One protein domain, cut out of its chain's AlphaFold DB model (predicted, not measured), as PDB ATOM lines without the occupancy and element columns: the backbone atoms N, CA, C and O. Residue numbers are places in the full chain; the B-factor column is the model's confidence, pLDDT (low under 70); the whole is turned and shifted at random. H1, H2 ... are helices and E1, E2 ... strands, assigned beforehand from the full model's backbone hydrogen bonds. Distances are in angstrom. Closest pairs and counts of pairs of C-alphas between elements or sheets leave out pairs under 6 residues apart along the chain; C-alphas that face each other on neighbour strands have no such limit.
ATOM      1  N   LEU A  38     -89.348 -39.461  94.721       83.12
ATOM      2  CA  LEU A  38     -88.088 -40.201  94.812       83.12
ATOM      3  C   LEU A  38     -87.032 -39.660  93.838       83.12
ATOM      4  O   LEU A  38     -85.931 -39.338  94.273       83.12
ATOM      5  N   ASP A  39     -87.382 -39.450  92.570       78.12
ATOM      6  CA  ASP A  39     -86.445 -38.934  91.559       78.12
ATOM      7  C   ASP A  39     -85.901 -37.547  91.920       78.12
ATOM      8  O   ASP A  39     -84.735 -37.234  91.680       78.12
ATOM      9  N   ARG A  40     -86.734 -36.719  92.565       84.12
ATOM     10  CA  ARG A  40     -86.326 -35.406  93.081       84.12
ATOM     11  C   ARG A  40     -85.374 -35.542  94.265       84.12
ATOM     12  O   ARG A  40     -84.428 -34.768  94.369       84.12
ATOM     13  N   LEU A  41     -85.641 -36.474  95.181       87.31
ATOM     14  CA  LEU A  41     -84.753 -36.729  96.316       87.31
ATOM     15  C   LEU A  41     -83.396 -37.225  95.828       87.31
ATOM     16  O   LEU A  41     -82.384 -36.686  96.258       87.31
ATOM     17  N   ILE A  42     -83.381 -38.177  94.893       87.00
ATOM     18  CA  ILE A  42     -82.152 -38.687  94.280       87.00
ATOM     19  C   ILE A  42     -81.391 -37.533  93.625       87.00
ATOM     20  O   ILE A  42     -80.248 -37.284  93.990       87.00
ATOM     21  N   GLY A  43     -82.026 -36.755  92.742       87.12
ATOM     22  CA  GLY A  43     -81.341 -35.659  92.056       87.12
ATOM     23  C   GLY A  43     -80.815 -34.563  92.990       87.12
ATOM     24  O   GLY A  43     -79.721 -34.045  92.764       87.12
ATOM     25  N   MET A  44     -81.541 -34.234  94.062       90.50
ATOM     26  CA  MET A  44     -81.072 -33.276  95.069       90.50
ATOM     27  C   MET A  44     -79.948 -33.829  95.947       90.50
ATOM     28  O   MET A  44     -79.003 -33.100  96.228       90.50
ATOM     29  N   LEU A  45     -80.012 -35.094  96.369       90.25
ATOM     30  CA  LEU A  45     -78.959 -35.716  97.176       90.25
ATOM     31  C   LEU A  45     -77.676 -35.918  96.366       90.25
ATOM     32  O   LEU A  45     -76.595 -35.640  96.878       90.25
ATOM     33  N   THR A  46     -77.783 -36.308  95.092       88.81
ATOM     34  CA  THR A  46     -76.623 -36.377  94.198       88.81
ATOM     35  C   THR A  46     -75.980 -34.999  94.046       88.81
ATOM     36  O   THR A  46     -74.764 -34.876  94.168       88.81
ATOM     37  N   LEU A  47     -76.782 -33.937  93.883       90.88
ATOM     38  CA  LEU A  47     -76.271 -32.566  93.829       90.88
ATOM     39  C   LEU A  47     -75.513 -32.166  95.107       90.88
ATOM     40  O   LEU A  47     -74.468 -31.532  95.002       90.88
ATOM     41  N   VAL A  48     -76.018 -32.544  96.287       91.62
ATOM     42  CA  VAL A  48     -75.334 -32.316  97.575       91.62
ATOM     43  C   VAL A  48     -74.026 -33.105  97.650       91.62
ATOM     44  O   VAL A  48     -73.034 -32.581  98.139       91.62
ATOM     45  N   SER A  49     -73.995 -34.343  97.152       89.62
ATOM     46  CA  SER A  49     -72.779 -35.170  97.177       89.62
ATOM     47  C   SER A  49     -71.673 -34.677  96.234       89.62
ATOM     48  O   SER A  49     -70.498 -34.865  96.527       89.62
ATOM     49  N   GLU A  50     -72.036 -34.027  95.124       90.75
ATOM     50  CA  GLU A  50     -71.098 -33.392  94.183       90.75
ATOM     51  C   GLU A  50     -70.619 -32.007  94.663       90.75
ATOM     52  O   GLU A  50     -69.717 -31.411  94.067       90.75
ATOM     53  N   GLU A  51     -71.261 -31.439  95.686       93.38
ATOM     54  CA  GLU A  51     -70.985 -30.097  96.185       93.38
ATOM     55  C   GLU A  51     -69.693 -30.046  97.010       93.38
ATOM     56  O   GLU A  51     -69.458 -30.898  97.861       93.38
ATOM     57  N   LEU A  52     -68.873 -29.009  96.804       94.38
ATOM     58  CA  LEU A  52     -67.664 -28.775  97.596       94.38
ATOM     59  C   LEU A  52     -68.027 -28.521  99.076       94.38
ATOM     60  O   LEU A  52     -68.691 -27.512  99.367       94.38
ATOM     61  N   PRO A  53     -67.597 -29.390 100.016       91.94
ATOM     62  CA  PRO A  53     -67.941 -29.264 101.433       91.94
ATOM     63  C   PRO A  53     -67.068 -28.235 102.166       91.94
ATOM     64  O   PRO A  53     -67.490 -27.660 103.164       91.94
ATOM     65  N   ASP A  54     -65.862 -27.986 101.662       93.38
ATOM     66  CA  ASP A  54     -64.852 -27.087 102.222       93.38
ATOM     67  C   ASP A  54     -65.096 -25.609 101.880       93.38
ATOM     68  O   ASP A  54     -64.595 -24.718 102.561       93.38
ATOM     69  N   CYS A  55     -65.905 -25.336 100.853       92.94
ATOM     70  CA  CYS A  55     -66.278 -23.985 100.441       92.94
ATOM     71  C   CYS A  55     -67.655 -23.608 101.030       92.94
ATOM     72  O   CYS A  55     -68.683 -24.043 100.497       92.94
ATOM     73  N   PRO A  56     -67.737 -22.789 102.101       88.44
ATOM     74  CA  PRO A  56     -69.001 -22.547 102.804       88.44
ATOM     75  C   PRO A  56     -69.978 -21.669 102.011       88.44
ATOM     76  O   PRO A  56     -71.191 -21.868 102.087       88.44
ATOM     77  N   PHE A  57     -69.472 -20.715 101.225       92.62
ATOM     78  CA  PHE A  57     -70.291 -19.761 100.478       92.62
ATOM     79  C   PHE A  57     -70.433 -20.145  99.007       92.62
ATOM     80  O   PHE A  57     -69.530 -20.718  98.404       92.62
ATOM     81  N   TYR A  58     -71.567 -19.769  98.418       94.88
ATOM     82  CA  TYR A  58     -71.813 -19.829  96.981       94.88
ATOM     83  C   TYR A  58     -72.145 -18.433  96.456       94.88
ATOM     84  O   TYR A  58     -72.658 -17.580  97.183       94.88
ATOM     85  N   PHE A  59     -71.925 -18.211  95.165       94.88
ATOM     86  CA  PHE A  59     -72.429 -17.031  94.470       94.88
ATOM     87  C   PHE A  59     -73.462 -17.440  93.427       94.88
ATOM     88  O   PHE A  59     -73.474 -18.570  92.951       94.88
ATOM     89  N   GLN A  60     -74.354 -16.518  93.069       94.69
ATOM     90  CA  GLN A  60     -75.322 -16.739  91.997       94.69
ATOM     91  C   GLN A  60     -74.916 -15.932  90.778       94.69
ATOM     92  O   GLN A  60     -74.828 -14.703  90.849       94.69
ATOM     93  N   THR A  61     -74.732 -16.621  89.657       93.88
ATOM     94  CA  THR A  61     -74.293 -16.000  88.399       93.88
ATOM     95  C   THR A  61     -75.234 -14.864  87.982       93.88
ATOM     96  O   THR A  61     -74.781 -13.779  87.631       93.88
ATOM     97  N   ASP A  62     -76.547 -15.056  88.145       93.94
ATOM     98  CA  ASP A  62     -77.565 -14.051  87.809       93.94
ATOM     99  C   ASP A  62     -77.392 -12.746  88.599       93.94
ATOM    100  O   ASP A  62     -77.566 -11.652  88.058       93.94
ATOM    101  N   LYS A  63     -77.029 -12.852  89.886       94.25
ATOM    102  CA  LYS A  63     -76.824 -11.690  90.761       94.25
ATOM    103  C   LYS A  63     -75.555 -10.931  90.379       94.25
ATOM    104  O   LYS A  63     -75.582  -9.705  90.335       94.25
ATOM    105  N   LEU A  64     -74.475 -11.639  90.045       94.75
ATOM    106  CA  LEU A  64     -73.237 -11.013  89.568       94.75
ATOM    107  C   LEU A  64     -73.449 -10.300  88.221       94.75
ATOM    108  O   LEU A  64     -73.014  -9.161  88.043       94.75
ATOM    109  N   CYS A  65     -74.188 -10.924  87.299       94.50
ATOM    110  CA  CYS A  65     -74.585 -10.311  86.030       94.50
ATOM    111  C   CYS A  65     -75.443  -9.059  86.225       94.50
ATOM    112  O   CYS A  65     -75.239  -8.068  85.523       94.50
ATOM    113  N   ALA A  66     -76.370  -9.076  87.188       93.44
ATOM    114  CA  ALA A  66     -77.192  -7.915  87.515       93.44
ATOM    115  C   ALA A  66     -76.341  -6.728  87.992       93.44
ATOM    116  O   ALA A  66     -76.586  -5.600  87.558       93.44
ATOM    117  N   THR A  67     -75.311  -6.981  88.808       93.00
ATOM    118  CA  THR A  67     -74.349  -5.955  89.231       93.00
ATOM    119  C   THR A  67     -73.587  -5.380  88.040       93.00
ATOM    120  O   THR A  67     -73.537  -4.167  87.890       93.00
ATOM    121  N   LEU A  68     -73.059  -6.228  87.150       93.38
ATOM    122  CA  LEU A  68     -72.272  -5.796  85.984       93.38
ATOM    123  C   LEU A  68     -73.099  -5.261  84.812       93.38
ATOM    124  O   LEU A  68     -72.531  -4.716  83.858       93.38
ATOM    125  N   ARG A  69     -74.426  -5.415  84.873       91.06
ATOM    126  CA  ARG A  69     -75.364  -5.107  83.782       91.06
ATOM    127  C   ARG A  69     -75.045  -5.891  82.506       91.06
ATOM    128  O   ARG A  69     -75.219  -5.386  81.403       91.06
ATOM    129  N   ALA A  70     -74.574  -7.121  82.675       92.81
ATOM    130  CA  ALA A  70     -74.261  -8.039  81.588       92.81
ATOM    131  C   ALA A  70     -75.388  -9.074  81.426       92.81
ATOM    132  O   ALA A  70     -76.085  -9.383  82.398       92.81
ATOM    133  N   PRO A  71     -75.577  -9.647  80.226       94.38
ATOM    134  CA  PRO A  71     -76.422 -10.826  80.075       94.38
ATOM    135  C   PRO A  71     -75.834 -12.016  80.840       94.38
ATOM    136  O   PRO A  71     -74.626 -12.089  81.079       94.38
ATOM    137  N   VAL A  72     -76.697 -12.965  81.199       93.88
ATOM    138  CA  VAL A  72     -76.292 -14.173  81.924       93.88
ATOM    139  C   VAL A  72     -75.564 -15.134  80.970       93.88
ATOM    140  O   VAL A  72     -76.138 -15.489  79.936       93.88
ATOM    141  N   PRO A  73     -74.318 -15.546  81.272       94.44
ATOM    142  CA  PRO A  73     -73.599 -16.551  80.493       94.44
ATOM    143  C   PRO A  73     -74.233 -17.930  80.615       94.44
ATOM    144  O   PRO A  73     -74.958 -18.236  81.564       94.44
ATOM    145  N   LYS A  74     -73.878 -18.824  79.688       92.94
ATOM    146  CA  LYS A  74     -74.132 -20.246  79.906       92.94
ATOM    147  C   LYS A  74     -73.292 -20.707  81.089       92.94
ATOM    148  O   LYS A  74     -72.101 -20.425  81.179       92.94
ATOM    149  N   ILE A  75     -73.916 -21.475  81.970       91.56
ATOM    150  CA  ILE A  75     -73.266 -21.953  83.189       91.56
ATOM    151  C   ILE A  75     -72.022 -22.811  82.907       91.56
ATOM    152  O   ILE A  75     -71.063 -22.769  83.670       91.56
ATOM    153  N   ALA A  76     -72.020 -23.542  81.787       93.19
ATOM    154  CA  ALA A  76     -70.883 -24.339  81.335       93.19
ATOM    155  C   ALA A  76     -69.679 -23.466  80.939       93.19
ATOM    156  O   ALA A  76     -68.551 -23.831  81.252       93.19
ATOM    157  N   ASP A  77     -69.909 -22.295  80.334       95.06
ATOM    158  CA  ASP A  77     -68.835 -21.370  79.947       95.06
ATOM    159  C   ASP A  77     -68.142 -20.819  81.202       95.06
ATOM    160  O   ASP A  77     -66.918 -20.814  81.296       95.06
ATOM    161  N   VAL A  78     -68.933 -20.419  82.206       95.81
ATOM    162  CA  VAL A  78     -68.414 -19.937  83.497       95.81
ATOM    163  C   VAL A  78     -67.642 -21.035  84.220       95.81
ATOM    164  O   VAL A  78     -66.533 -20.794  84.684       95.81
ATOM    165  N   ARG A  79     -68.200 -22.250  84.295       95.75
ATOM    166  CA  ARG A  79     -67.519 -23.398  84.910       95.75
ATOM    167  C   ARG A  79     -66.204 -23.718  84.206       95.75
ATOM    168  O   ARG A  79     -65.223 -23.975  84.890       95.75
ATOM    169  N   SER A  80     -66.173 -23.648  82.877       97.00
ATOM    170  CA  SER A  80     -64.946 -23.877  82.110       97.00
ATOM    171  C   SER A  80     -63.858 -22.869  82.477       97.00
ATOM    172  O   SER A  80     -62.732 -23.274  82.723       97.00
ATOM    173  N   ALA A  81     -64.202 -21.588  82.653       97.25
ATOM    174  CA  ALA A  81     -63.236 -20.558  83.053       97.25
ATOM    175  C   ALA A  81     -62.591 -20.766  84.425       97.25
ATOM    176  O   ALA A  81     -61.440 -20.387  84.635       97.25
ATOM    177  N   PHE A  82     -63.312 -21.366  85.364       97.12
ATOM    178  CA  PHE A  82     -62.737 -21.727  86.656       97.12
ATOM    179  C   PHE A  82     -61.892 -23.005  86.565       97.12
ATOM    180  O   PHE A  82     -60.784 -23.023  87.093       97.12
ATOM    181  N   LEU A  83     -62.376 -24.029  85.851       96.94
ATOM    182  CA  LEU A  83     -61.667 -25.303  85.682       96.94
ATOM    183  C   LEU A  83     -60.354 -25.133  84.901       96.94
ATOM    184  O   LEU A  83     -59.323 -25.638  85.330       96.94
ATOM    185  N   ASN A  84     -60.364 -24.346  83.821       97.00
ATOM    186  CA  ASN A  84     -59.172 -24.027  83.028       97.00
ATOM    187  C   ASN A  84     -58.106 -23.273  83.841       97.00
ATOM    188  O   ASN A  84     -56.917 -23.403  83.570       97.00
ATOM    189  N   ALA A  85     -58.521 -22.506  84.852       96.19
ATOM    190  CA  ALA A  85     -57.613 -21.824  85.772       96.19
ATOM    191  C   ALA A  85     -57.178 -22.693  86.967       96.19
ATOM    192  O   ALA A  85     -56.490 -22.200  87.859       96.19
ATOM    193  N   GLY A  86     -57.568 -23.972  86.994       96.19
ATOM    194  CA  GLY A  86     -57.184 -24.927  88.032       96.19
ATOM    195  C   GLY A  86     -57.996 -24.833  89.325       96.19
ATOM    196  O   GLY A  86     -57.633 -25.475  90.309       96.19
ATOM    197  N   TYR A  87     -59.088 -24.065  89.346       96.94
ATOM    198  CA  TYR A  87     -59.981 -23.991  90.500       96.94
ATOM    199  C   TYR A  87     -61.028 -25.101  90.469       96.94
ATOM    200  O   TYR A  87     -61.524 -25.501  89.411       96.94
ATOM    201  N   ARG A  88     -61.433 -25.563  91.651       95.69
ATOM    202  CA  ARG A  88     -62.521 -26.532  91.787       95.69
ATOM    203  C   ARG A  88     -63.857 -25.816  91.708       95.69
ATOM    204  O   ARG A  88     -64.014 -24.685  92.174       95.69
ATOM    205  N   VAL A  89     -64.842 -26.487  91.113       95.88
ATOM    206  CA  VAL A  89     -66.164 -25.896  90.895       95.88
ATOM    207  C   VAL A  89     -67.277 -26.907  91.084       95.88
ATOM    208  O   VAL A  89     -67.407 -27.864  90.316       95.88
ATOM    209  N   SER A  90     -68.198 -26.606  91.989       95.06
ATOM    210  CA  SER A  90     -69.454 -27.339  92.122       95.06
ATOM    211  C   SER A  90     -70.658 -26.417  91.981       95.06
ATOM    212  O   SER A  90     -70.562 -25.188  91.994       95.06
ATOM    213  N   PHE A  91     -71.823 -27.028  91.821       94.06
ATOM    214  CA  PHE A  91     -73.091 -26.359  92.079       94.06
ATOM    215  C   PHE A  91     -73.376 -26.357  93.582       94.06
ATOM    216  O   PHE A  91     -72.733 -27.103  94.320       94.06
ATOM    217  N   SER A  92     -74.334 -25.544  94.032       93.00
ATOM    218  CA  SER A  92     -74.920 -25.700  95.365       93.00
ATOM    219  C   SER A  92     -76.359 -26.187  95.273       93.00
ATOM    220  O   SER A  92     -77.110 -25.799  94.371       93.00
ATOM    221  N   HIS A  93     -76.757 -27.025  96.228       90.94
ATOM    222  CA  HIS A  93     -78.145 -27.447  96.428       90.94
ATOM    223  C   HIS A  93     -79.063 -26.306  96.908       90.94
ATOM    224  O   HIS A  93     -80.288 -26.438  96.875       90.94
ATOM    225  N   ALA A  94     -78.492 -25.179  97.344       90.38
ATOM    226  CA  ALA A  94     -79.247 -24.050  97.878       90.38
ATOM    227  C   ALA A  94     -79.947 -23.197  96.799       90.38
ATOM    228  O   ALA A  94     -80.958 -22.554  97.087       90.38
ATOM    229  N   ALA A  95     -79.428 -23.146  95.562       89.94
ATOM    230  CA  ALA A  95     -80.037 -22.362  94.478       89.94
ATOM    231  C   ALA A  95     -79.637 -22.825  93.061       89.94
ATOM    232  O   ALA A  95     -78.506 -23.231  92.819       89.94
ATOM    233  N   LEU A  96     -80.538 -22.665  92.085       87.12
ATOM    234  CA  LEU A  96     -80.368 -23.153  90.703       87.12
ATOM    235  C   LEU A  96     -79.117 -22.622  89.978       87.12
ATOM    236  O   LEU A  96     -78.410 -23.386  89.330       87.12
ATOM    237  N   SER A  97     -78.853 -21.317  90.068       89.12
ATOM    238  CA  SER A  97     -77.726 -20.643  89.405       89.12
ATOM    239  C   SER A  97     -76.511 -20.455  90.319       89.12
ATOM    240  O   SER A  97     -75.675 -19.577  90.075       89.12
ATOM    241  N   SER A  98     -76.447 -21.242  91.396       93.31
ATOM    242  CA  SER A  98     -75.367 -21.173  92.373       93.31
ATOM    243  C   SER A  98     -74.113 -21.889  91.889       93.31
ATOM    244  O   SER A  98     -74.178 -22.968  91.302       93.31
ATOM    245  N   ILE A  99     -72.965 -21.289  92.170       95.50
ATOM    246  CA  ILE A  99     -71.657 -21.895  91.966       95.50
ATOM    247  C   ILE A  99     -70.879 -21.770  93.271       95.50
ATOM    248  O   ILE A  99     -70.876 -20.708  93.901       95.50
ATOM    249  N   LYS A 100     -70.217 -22.858  93.652       96.50
ATOM    250  CA  LYS A 100     -69.173 -22.875  94.672       96.50
ATOM    251  C   LYS A 100     -67.826 -23.091  94.010       96.50
ATOM    252  O   LYS A 100     -67.721 -23.865  93.060       96.50
ATOM    253  N   THR A 101     -66.820 -22.404  94.521       96.88
ATOM    254  CA  THR A 101     -65.441 -22.509  94.055       96.88
ATOM    255  C   THR A 101     -64.493 -22.096  95.169       96.88
ATOM    256  O   THR A 101     -64.868 -21.298  96.028       96.88
ATOM    257  N   ASP A 102     -63.279 -22.631  95.130       96.75
ATOM    258  CA  ASP A 102     -62.151 -22.200  95.958       96.75
ATOM    259  C   ASP A 102     -61.427 -20.970  95.380       96.75
ATOM    260  O   ASP A 102     -60.503 -20.442  96.000       96.75
ATOM    261  N   ALA A 103     -61.869 -20.464  94.223       96.31
ATOM    262  CA  ALA A 103     -61.329 -19.248  93.637       96.31
ATOM    263  C   ALA A 103     -61.593 -18.000  94.504       96.31
ATOM    264  O   ALA A 103     -62.696 -17.819  95.036       96.31
ATOM    265  N   PRO A 104     -60.628 -17.066  94.589       95.44
ATOM    266  CA  PRO A 104     -60.819 -15.825  95.322       95.44
ATOM    267  C   PRO A 104     -61.858 -14.927  94.637       95.44
ATOM    268  O   PRO A 104     -62.009 -14.918  93.413       95.44
ATOM    269  N   MET A 105     -62.535 -14.086  95.424       94.94
ATOM    270  CA  MET A 105     -63.556 -13.152  94.922       94.94
ATOM    271  C   MET A 105     -63.028 -12.212  93.824       94.94
ATOM    272  O   MET A 105     -63.772 -11.840  92.916       94.94
ATOM    273  N   SER A 106     -61.742 -11.851  93.871       94.94
ATOM    274  CA  SER A 106     -61.078 -11.081  92.815       94.94
ATOM    275  C   SER A 106     -61.145 -11.793  91.463       94.94
ATOM    276  O   SER A 106     -61.575 -11.174  90.491       94.94
ATOM    277  N   TYR A 107     -60.810 -13.087  91.430       96.69
ATOM    278  CA  TYR A 107     -60.854 -13.919  90.228       96.69
ATOM    279  C   TYR A 107     -62.290 -14.149  89.743       96.69
ATOM    280  O   TYR A 107     -62.556 -14.055  88.549       96.69
ATOM    281  N   ILE A 108     -63.246 -14.355  90.658       96.69
ATOM    282  CA  ILE A 108     -64.673 -14.459  90.300       96.69
ATOM    283  C   ILE A 108     -65.117 -13.211  89.522       96.69
ATOM    284  O   ILE A 108     -65.734 -13.326  88.462       96.69
ATOM    285  N   TRP A 109     -64.777 -12.011  90.001       96.38
ATOM    286  CA  TRP A 109     -65.085 -10.779  89.272       96.38
ATOM    287  C   TRP A 109     -64.312 -10.649  87.959       96.38
ATOM    288  O   TRP A 109     -64.888 -10.158  86.991       96.38
ATOM    289  N   ASP A 110     -63.066 -11.116  87.892       96.88
ATOM    290  CA  ASP A 110     -62.282 -11.108  86.652       96.88
ATOM    291  C   ASP A 110     -62.960 -11.943  85.559       96.88
ATOM    292  O   ASP A 110     -63.114 -11.462  84.433       96.88
ATOM    293  N   VAL A 111     -63.459 -13.137  85.908       97.19
ATOM    294  CA  VAL A 111     -64.260 -13.987  85.012       97.19
ATOM    295  C   VAL A 111     -65.495 -13.232  84.524       97.19
ATOM    296  O   VAL A 111     -65.764 -13.163  83.324       97.19
ATOM    297  N   MET A 112     -66.244 -12.596  85.425       96.56
ATOM    298  CA  MET A 112     -67.470 -11.893  85.041       96.56
ATOM    299  C   MET A 112     -67.206 -10.646  84.175       96.56
ATOM    300  O   MET A 112     -67.953 -10.371  83.230       96.56
ATOM    301  N   CYS A 113     -66.131  -9.906  84.449       96.06
ATOM    302  CA  CYS A 113     -65.694  -8.777  83.629       96.06
ATOM    303  C   CYS A 113     -65.216  -9.239  82.245       96.06
ATOM    304  O   CYS A 113     -65.569  -8.622  81.237       96.06
ATOM    305  N   ALA A 114     -64.458 -10.335  82.165       96.50
ATOM    306  CA  ALA A 114     -64.034 -10.925  80.897       96.50
ATOM    307  C   ALA A 114     -65.235 -11.401  80.062       96.50
ATOM    308  O   ALA A 114     -65.290 -11.139  78.858       96.50
ATOM    309  N   TRP A 115     -66.244 -12.001  80.702       96.56
ATOM    310  CA  TRP A 115     -67.505 -12.356  80.049       96.56
ATOM    311  C   TRP A 115     -68.207 -11.133  79.449       96.56
ATOM    312  O   TRP A 115     -68.592 -11.155  78.278       96.56
ATOM    313  N   LYS A 116     -68.340 -10.046  80.222       95.88
ATOM    314  CA  LYS A 116     -68.968  -8.808  79.742       95.88
ATOM    315  C   LYS A 116     -68.245  -8.251  78.512       95.88
ATOM    316  O   LYS A 116     -68.899  -7.987  77.505       95.88
ATOM    317  N   ARG A 117     -66.910  -8.168  78.553       94.81
ATOM    318  CA  ARG A 117     -66.090  -7.722  77.412       94.81
ATOM    319  C   ARG A 117     -66.280  -8.620  76.186       94.81
ATOM    320  O   ARG A 117     -66.471  -8.118  75.081       94.81
ATOM    321  N   ARG A 118     -66.284  -9.946  76.372       94.44
ATOM    322  CA  ARG A 118     -66.524 -10.921  75.293       94.44
ATOM    323  C   ARG A 118     -67.899 -10.729  74.650       94.44
ATOM    324  O   ARG A 118     -68.008 -10.770  73.425       94.44
ATOM    325  N   TYR A 119     -68.936 -10.516  75.459       94.25
ATOM    326  CA  TYR A 119     -70.295 -10.288  74.972       94.25
ATOM    327  C   TYR A 119     -70.418  -8.973  74.194       94.25
ATOM    328  O   TYR A 119     -70.954  -8.970  73.087       94.25
ATOM    329  N   GLU A 120     -69.894  -7.871  74.733       94.06
ATOM    330  CA  GLU A 120     -69.918  -6.558  74.075       94.06
ATOM    331  C   GLU A 120     -69.156  -6.583  72.744       94.06
ATOM    332  O   GLU A 120     -69.660  -6.090  71.735       94.06
ATOM    333  N   ALA A 121     -67.997  -7.247  72.695       93.62
ATOM    334  CA  ALA A 121     -67.243  -7.437  71.459       93.62
ATOM    335  C   ALA A 121     -68.023  -8.256  70.414       93.62
ATOM    336  O   ALA A 121     -67.998  -7.932  69.225       93.62
ATOM    337  N   ALA A 122     -68.735  -9.306  70.834       93.25
ATOM    338  CA  ALA A 122     -69.588 -10.089  69.941       93.25
ATOM    339  C   ALA A 122     -70.788  -9.272  69.428       93.25
ATOM    340  O   ALA A 122     -71.113  -9.336  68.242       93.25
ATOM    341  N   ALA A 123     -71.407  -8.466  70.294       92.75
ATOM    342  CA  ALA A 123     -72.511  -7.583  69.930       92.75
ATOM    343  C   ALA A 123     -72.075  -6.491  68.936       92.75
ATOM    344  O   ALA A 123     -72.755  -6.278  67.934       92.75
ATOM    345  N   ALA A 124     -70.912  -5.869  69.154       92.94
ATOM    346  CA  ALA A 124     -70.344  -4.869  68.248       92.94
ATOM    347  C   ALA A 124     -70.055  -5.451  66.850       92.94
ATOM    348  O   ALA A 124     -70.408  -4.850  65.831       92.94
ATOM    349  N   LYS A 125     -69.489  -6.665  66.789       90.94
ATOM    350  CA  LYS A 125     -69.270  -7.391  65.525       90.94
ATOM    351  C   LYS A 125     -70.584  -7.704  64.807       90.94
ATOM    352  O   LYS A 125     -70.670  -7.535  63.595       90.94
ATOM    353  N   ALA A 126     -71.616  -8.112  65.546       89.38
ATOM    354  CA  ALA A 126     -72.933  -8.382  64.973       89.38
ATOM    355  C   ALA A 126     -73.581  -7.116  64.384       89.38
ATOM    356  O   ALA A 126     -74.159  -7.183  63.300       89.38
ATOM    357  N   SER A 127     -73.444  -5.957  65.043       83.50
ATOM    358  CA  SER A 127     -73.927  -4.684  64.489       83.50
ATOM    359  C   SER A 127     -73.146  -4.227  63.255       83.50
ATOM    360  O   SER A 127     -73.745  -3.685  62.332       83.50
ATOM    361  N   LEU A 164     -73.686   2.500  88.966       89.38
ATOM    362  CA  LEU A 164     -72.827   2.818  87.822       89.38
ATOM    363  C   LEU A 164     -71.360   2.883  88.256       89.38
ATOM    364  O   LEU A 164     -70.535   2.190  87.672       89.38
ATOM    365  N   ARG A 165     -71.066   3.567  89.371       92.50
ATOM    366  CA  ARG A 165     -69.709   3.658  89.935       92.50
ATOM    367  C   ARG A 165     -69.080   2.286  90.200       92.50
ATOM    368  O   ARG A 165     -67.906   2.088  89.910       92.50
ATOM    369  N   VAL A 166     -69.851   1.328  90.724       92.94
ATOM    370  CA  VAL A 166     -69.364  -0.047  90.954       92.94
ATOM    371  C   VAL A 166     -69.009  -0.743  89.642       92.94
ATOM    372  O   VAL A 166     -67.975  -1.402  89.558       92.94
ATOM    373  N   VAL A 167     -69.847  -0.601  88.611       93.69
ATOM    374  CA  VAL A 167     -69.574  -1.191  87.293       93.69
ATOM    375  C   VAL A 167     -68.316  -0.585  86.689       93.69
ATOM    376  O   VAL A 167     -67.466  -1.334  86.212       93.69
ATOM    377  N   ASP A 168     -68.181   0.735  86.745       93.94
ATOM    378  CA  ASP A 168     -67.032   1.446  86.190       93.94
ATOM    379  C   ASP A 168     -65.740   1.045  86.910       93.94
ATOM    380  O   ASP A 168     -64.746   0.728  86.260       93.94
ATOM    381  N   ALA A 169     -65.776   0.943  88.242       95.31
ATOM    382  CA  ALA A 169     -64.646   0.482  89.044       95.31
ATOM    383  C   ALA A 169     -64.257  -0.980  88.760       95.31
ATOM    384  O   ALA A 169     -63.077  -1.320  88.772       95.31
ATOM    385  N   LEU A 170     -65.222  -1.867  88.498       94.75
ATOM    386  CA  LEU A 170     -64.931  -3.258  88.131       94.75
ATOM    387  C   LEU A 170     -64.362  -3.360  86.711       94.75
ATOM    388  O   LEU A 170     -63.431  -4.126  86.474       94.75
ATOM    389  N   MET A 171     -64.907  -2.589  85.769       94.81
ATOM    390  CA  MET A 171     -64.504  -2.626  84.361       94.81
ATOM    391  C   MET A 171     -63.202  -1.873  84.076       94.81
ATOM    392  O   MET A 171     -62.559  -2.175  83.067       94.81
ATOM    393  N   SER A 172     -62.788  -0.947  84.947       94.44
ATOM    394  CA  SER A 172     -61.496  -0.256  84.858       94.44
ATOM    395  C   SER A 172     -60.308  -1.134  85.261       94.44
ATOM    396  O   SER A 172     -59.177  -0.850  84.869       94.44
ATOM    397  N   ARG A 173     -60.544  -2.226  86.003       92.25
ATOM    398  CA  ARG A 173     -59.501  -3.195  86.363       92.25
ATOM    399  C   ARG A 173     -58.889  -3.824  85.101       92.25
ATOM    400  O   ARG A 173     -59.641  -4.163  84.173       92.25
ATOM    401  N   PRO A 174     -57.558  -4.033  85.069       92.06
ATOM    402  CA  PRO A 174     -56.896  -4.647  83.925       92.06
ATOM    403  C   PRO A 174     -57.459  -6.056  83.666       92.06
ATOM    404  O   PRO A 174     -57.772  -6.771  84.622       92.06
ATOM    405  N   PRO A 175     -57.628  -6.471  82.397       92.00
ATOM    406  CA  PRO A 175     -58.065  -7.824  82.073       92.00
ATOM    407  C   PRO A 175     -57.099  -8.867  82.635       92.00
ATOM    408  O   PRO A 175     -55.889  -8.755  82.455       92.00
ATOM    409  N   ASN A 176     -57.638  -9.895  83.284       92.75
ATOM    410  CA  ASN A 176     -56.839 -11.004  83.780       92.75
ATOM    411  C   ASN A 176     -56.613 -12.027  82.645       92.75
ATOM    412  O   ASN A 176     -57.599 -12.562  82.132       92.75
ATOM    413  N   PRO A 177     -55.358 -12.313  82.244       91.44
ATOM    414  CA  PRO A 177     -55.061 -13.221  81.135       91.44
ATOM    415  C   PRO A 177     -55.293 -14.704  81.463       91.44
ATOM    416  O   PRO A 177     -55.334 -15.515  80.549       91.44
ATOM    417  N   SER A 178     -55.454 -15.067  82.739       93.62
ATOM    418  CA  SER A 178     -55.722 -16.458  83.144       93.62
ATOM    419  C   SER A 178     -57.162 -16.913  82.884       93.62
ATOM    420  O   SER A 178     -57.458 -18.102  82.959       93.62
ATOM    421  N   VAL A 179     -58.068 -15.981  82.569       96.50
ATOM    422  CA  VAL A 179     -59.469 -16.307  82.304       96.50
ATOM    423  C   VAL A 179     -59.618 -16.872  80.894       96.50
ATOM    424  O   VAL A 179     -59.564 -16.127  79.913       96.50
ATOM    425  N   ASP A 180     -59.900 -18.170  80.805       96.38
ATOM    426  CA  ASP A 180     -60.146 -18.861  79.540       96.38
ATOM    427  C   ASP A 180     -61.517 -19.549  79.500       96.38
ATOM    428  O   ASP A 180     -61.797 -20.463  80.264       96.38
ATOM    429  N   PHE A 181     -62.368 -19.163  78.551       96.38
ATOM    430  CA  PHE A 181     -63.704 -19.737  78.361       96.38
ATOM    431  C   PHE A 181     -63.761 -20.874  77.325       96.38
ATOM    432  O   PHE A 181     -64.852 -21.174  76.823       96.38
ATOM    433  N   THR A 182     -62.630 -21.457  76.927       96.25
ATOM    434  CA  THR A 182     -62.633 -22.680  76.110       96.25
ATOM    435  C   THR A 182     -63.430 -23.785  76.824       96.25
ATOM    436  O   THR A 182     -63.295 -23.933  78.036       96.25
ATOM    437  N   PRO A 183     -64.318 -24.533  76.135       95.88
ATOM    438  CA  PRO A 183     -65.140 -25.550  76.790       95.88
ATOM    439  C   PRO A 183     -64.293 -26.630  77.473       95.88
ATOM    440  O   PRO A 183     -63.552 -27.347  76.804       95.88
ATOM    441  N   HIS A 184     -64.442 -26.773  78.790       95.38
ATOM    442  CA  HIS A 184     -63.749 -27.800  79.570       95.38
ATOM    443  C   HIS A 184     -64.575 -29.103  79.609       95.38
ATOM    444  O   HIS A 184     -65.804 -29.021  79.753       95.38
ATOM    445  N   PRO A 185     -63.956 -30.301  79.537       92.88
ATOM    446  CA  PRO A 185     -64.672 -31.584  79.598       92.88
ATOM    447  C   PRO A 185     -65.548 -31.718  80.857       92.88
ATOM    448  O   PRO A 185     -66.736 -32.014  80.752       92.88
ATOM    449  N   ASP A 186     -65.018 -31.351  82.026       91.12
ATOM    450  CA  ASP A 186     -65.735 -31.431  83.316       91.12
ATOM    451  C   ASP A 186     -66.679 -30.241  83.595       91.12
ATOM    452  O   ASP A 186     -67.211 -30.052  84.700       91.12
ATOM    453  N   SER A 187     -66.915 -29.391  82.588       89.00
ATOM    454  CA  SER A 187     -67.850 -28.267  82.714       89.00
ATOM    455  C   SER A 187     -69.281 -28.736  82.988       89.00
ATOM    456  O   SER A 187     -70.040 -28.015  83.645       89.00
ATOM    457  N   ASN A 188     -69.647 -29.946  82.551       89.56
ATOM    458  CA  ASN A 188     -70.939 -30.560  82.824       89.56
ATOM    459  C   ASN A 188     -70.796 -31.705  83.842       89.56
ATOM    460  O   ASN A 188     -70.247 -32.746  83.492       89.56
ATOM    461  N   PRO A 189     -71.280 -31.554  85.088       87.00
ATOM    462  CA  PRO A 189     -71.168 -32.617  86.084       87.00
ATOM    463  C   PRO A 189     -72.061 -33.825  85.739       87.00
ATOM    464  O   PRO A 189     -73.099 -33.636  85.086       87.00
ATOM    465  N   PRO A 190     -71.723 -35.029  86.242       82.81
ATOM    466  CA  PRO A 190     -72.444 -36.270  85.959       82.81
ATOM    467  C   PRO A 190     -73.945 -36.157  86.196       82.81
ATOM    468  O   PRO A 190     -74.724 -36.415  85.283       82.81
ATOM    469  N   SER A 191     -74.378 -35.603  87.334       83.06
ATOM    470  CA  SER A 191     -75.813 -35.503  87.615       83.06
ATOM    471  C   SER A 191     -76.597 -34.601  86.655       83.06
ATOM    472  O   SER A 191     -77.821 -34.690  86.598       83.06
ATOM    473  N   ARG A 192     -75.935 -33.723  85.885       83.50
ATOM    474  CA  ARG A 192     -76.592 -32.964  84.805       83.50
ATOM    475  C   ARG A 192     -76.582 -33.731  83.486       83.50
ATOM    476  O   ARG A 192     -77.533 -33.595  82.723       83.50
ATOM    477  N   THR A 193     -75.525 -34.495  83.216       83.69
ATOM    478  CA  THR A 193     -75.433 -35.395  82.056       83.69
ATOM    479  C   THR A 193     -76.485 -36.501  82.136       83.69
ATOM    480  O   THR A 193     -77.170 -36.749  81.150       83.69
ATOM    481  N   ASP A 194     -76.706 -37.053  83.329       83.12
ATOM    482  CA  ASP A 194     -77.683 -38.119  83.592       83.12
ATOM    483  C   ASP A 194     -79.136 -37.613  83.654       83.12
ATOM    484  O   ASP A 194     -80.070 -38.387  83.851       83.12
ATOM    485  N   GLY A 195     -79.353 -36.300  83.510       81.94
ATOM    486  CA  GLY A 195     -80.691 -35.706  83.503       81.94
ATOM    487  C   GLY A 195     -81.424 -35.773  84.846       81.94
ATOM    488  O   GLY A 195     -82.652 -35.674  84.869       81.94
TER     489      GLY A 195
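This is residues 38 to 127 and 164 to 195 of the 242 residues of an uncharacterized protein of Mesocestoides corti (UniProt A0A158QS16). In the middle of this elongated domain, helix H3 packs on a small hairpin of two strands, E1 and E2; H2, H5 and the first part of the long helix H4 gather toward one end, and H1 and H6 sit together toward the other. The far part of H4, residues 121 to 127, sticks out free of the body, and the long unnamed stretch of residues 172 to 189 leads from H5 back to H6. The printed part has 122 residues with six named helices and two named strands, in the order H1 H2 H3 E1 E2 H4 H5 H6; the strands are antiparallel, and the class is mostly helix. The whole is compact, with a radius of gyration of the C-alphas of 15.2 A, and spans 47 by 31 by 25 A.

Look first at the sheet, order E1 - E2: E1, residues 89 to 91, and E2, residues 98 to 101, form an antiparallel hairpin, with 154 degrees between their directions. Two pairs of atoms across it are within hydrogen-bond range: N 90 and O 100 at 3.0 A, and N 100 and O 90 at 2.9 A. Outside the named strands, residues 59 to 60 form a short antiparallel pairing with residues 98 to 99 of E2. Next find H3, residues 75 to 84: its closest C-alphas to E1 are those of Arg 79 and Val 89, 6.6 A apart. H3 is close to but not clearly touching H4, residues 105 to 127, at a steep tilt of 57 degrees, opposite ways; the closest C-alphas, of Ala 81 and Val 111, are 6.9 A apart. H2, residues 61 to 68, touches H4 at residues 112 to 116 alone, about perpendicular at 74 degrees, and the closest C-alphas, of Cys 65 and Met 112, are 7.4 A apart. H5, residues 164 to 171, only just touches H4, with 3 pairs of C-alphas within 8 A, at residues 109 to 113 of H4 alone; they are about perpendicular at 85 degrees, and the closest C-alphas, of Cys 113 and Met 171, are 6.3 A apart. H2 and H5 only just touch too, with 3 pairs within 8 A, the closest being the C-alphas of Leu 68 and Val 167 at 5.5 A; at 71 degrees they are only just about perpendicular. The helix packing is mostly crossed. Farther off, H1, residues 38 to 49, only just touches H6, residues 190 to 193, with 3 pairs of C-alphas within 8 A, the closest being those of Thr 46 and Ser 191 at 6.7 A. H1 is apart from H3 and from H4. In H1, H2, H3, H4 and H5 every O i to N i+4 pair is within hydrogen-bond range; H6 is too short for such a pair.

Find C-alpha 89 at (-66.164, -25.896, 90.895), where E1 begins; E1 is 7.0 A long and E2 10.2 A. Find C-alpha 105 at (-63.556, -13.152, 94.922); from there H4 runs 33.2 A to C-alpha 127 at (-73.927, -4.684, 64.489). H1 measures 16.3 A, H3 14.2 A, H2 10.7 A, H5 10.5 A and H6 5.0 A.

The two C-alphas farthest apart are those of Leu 38 and Ser 172, at 49.0 A. Residues 128 to 163 are not printed, and across this cut C-alphas 127 and 164 are 24.5 A apart. The links H1 to H2 and H5 to H6 are long. Mean pLDDT of the printed part is 92.7, and no printed residue is under 70.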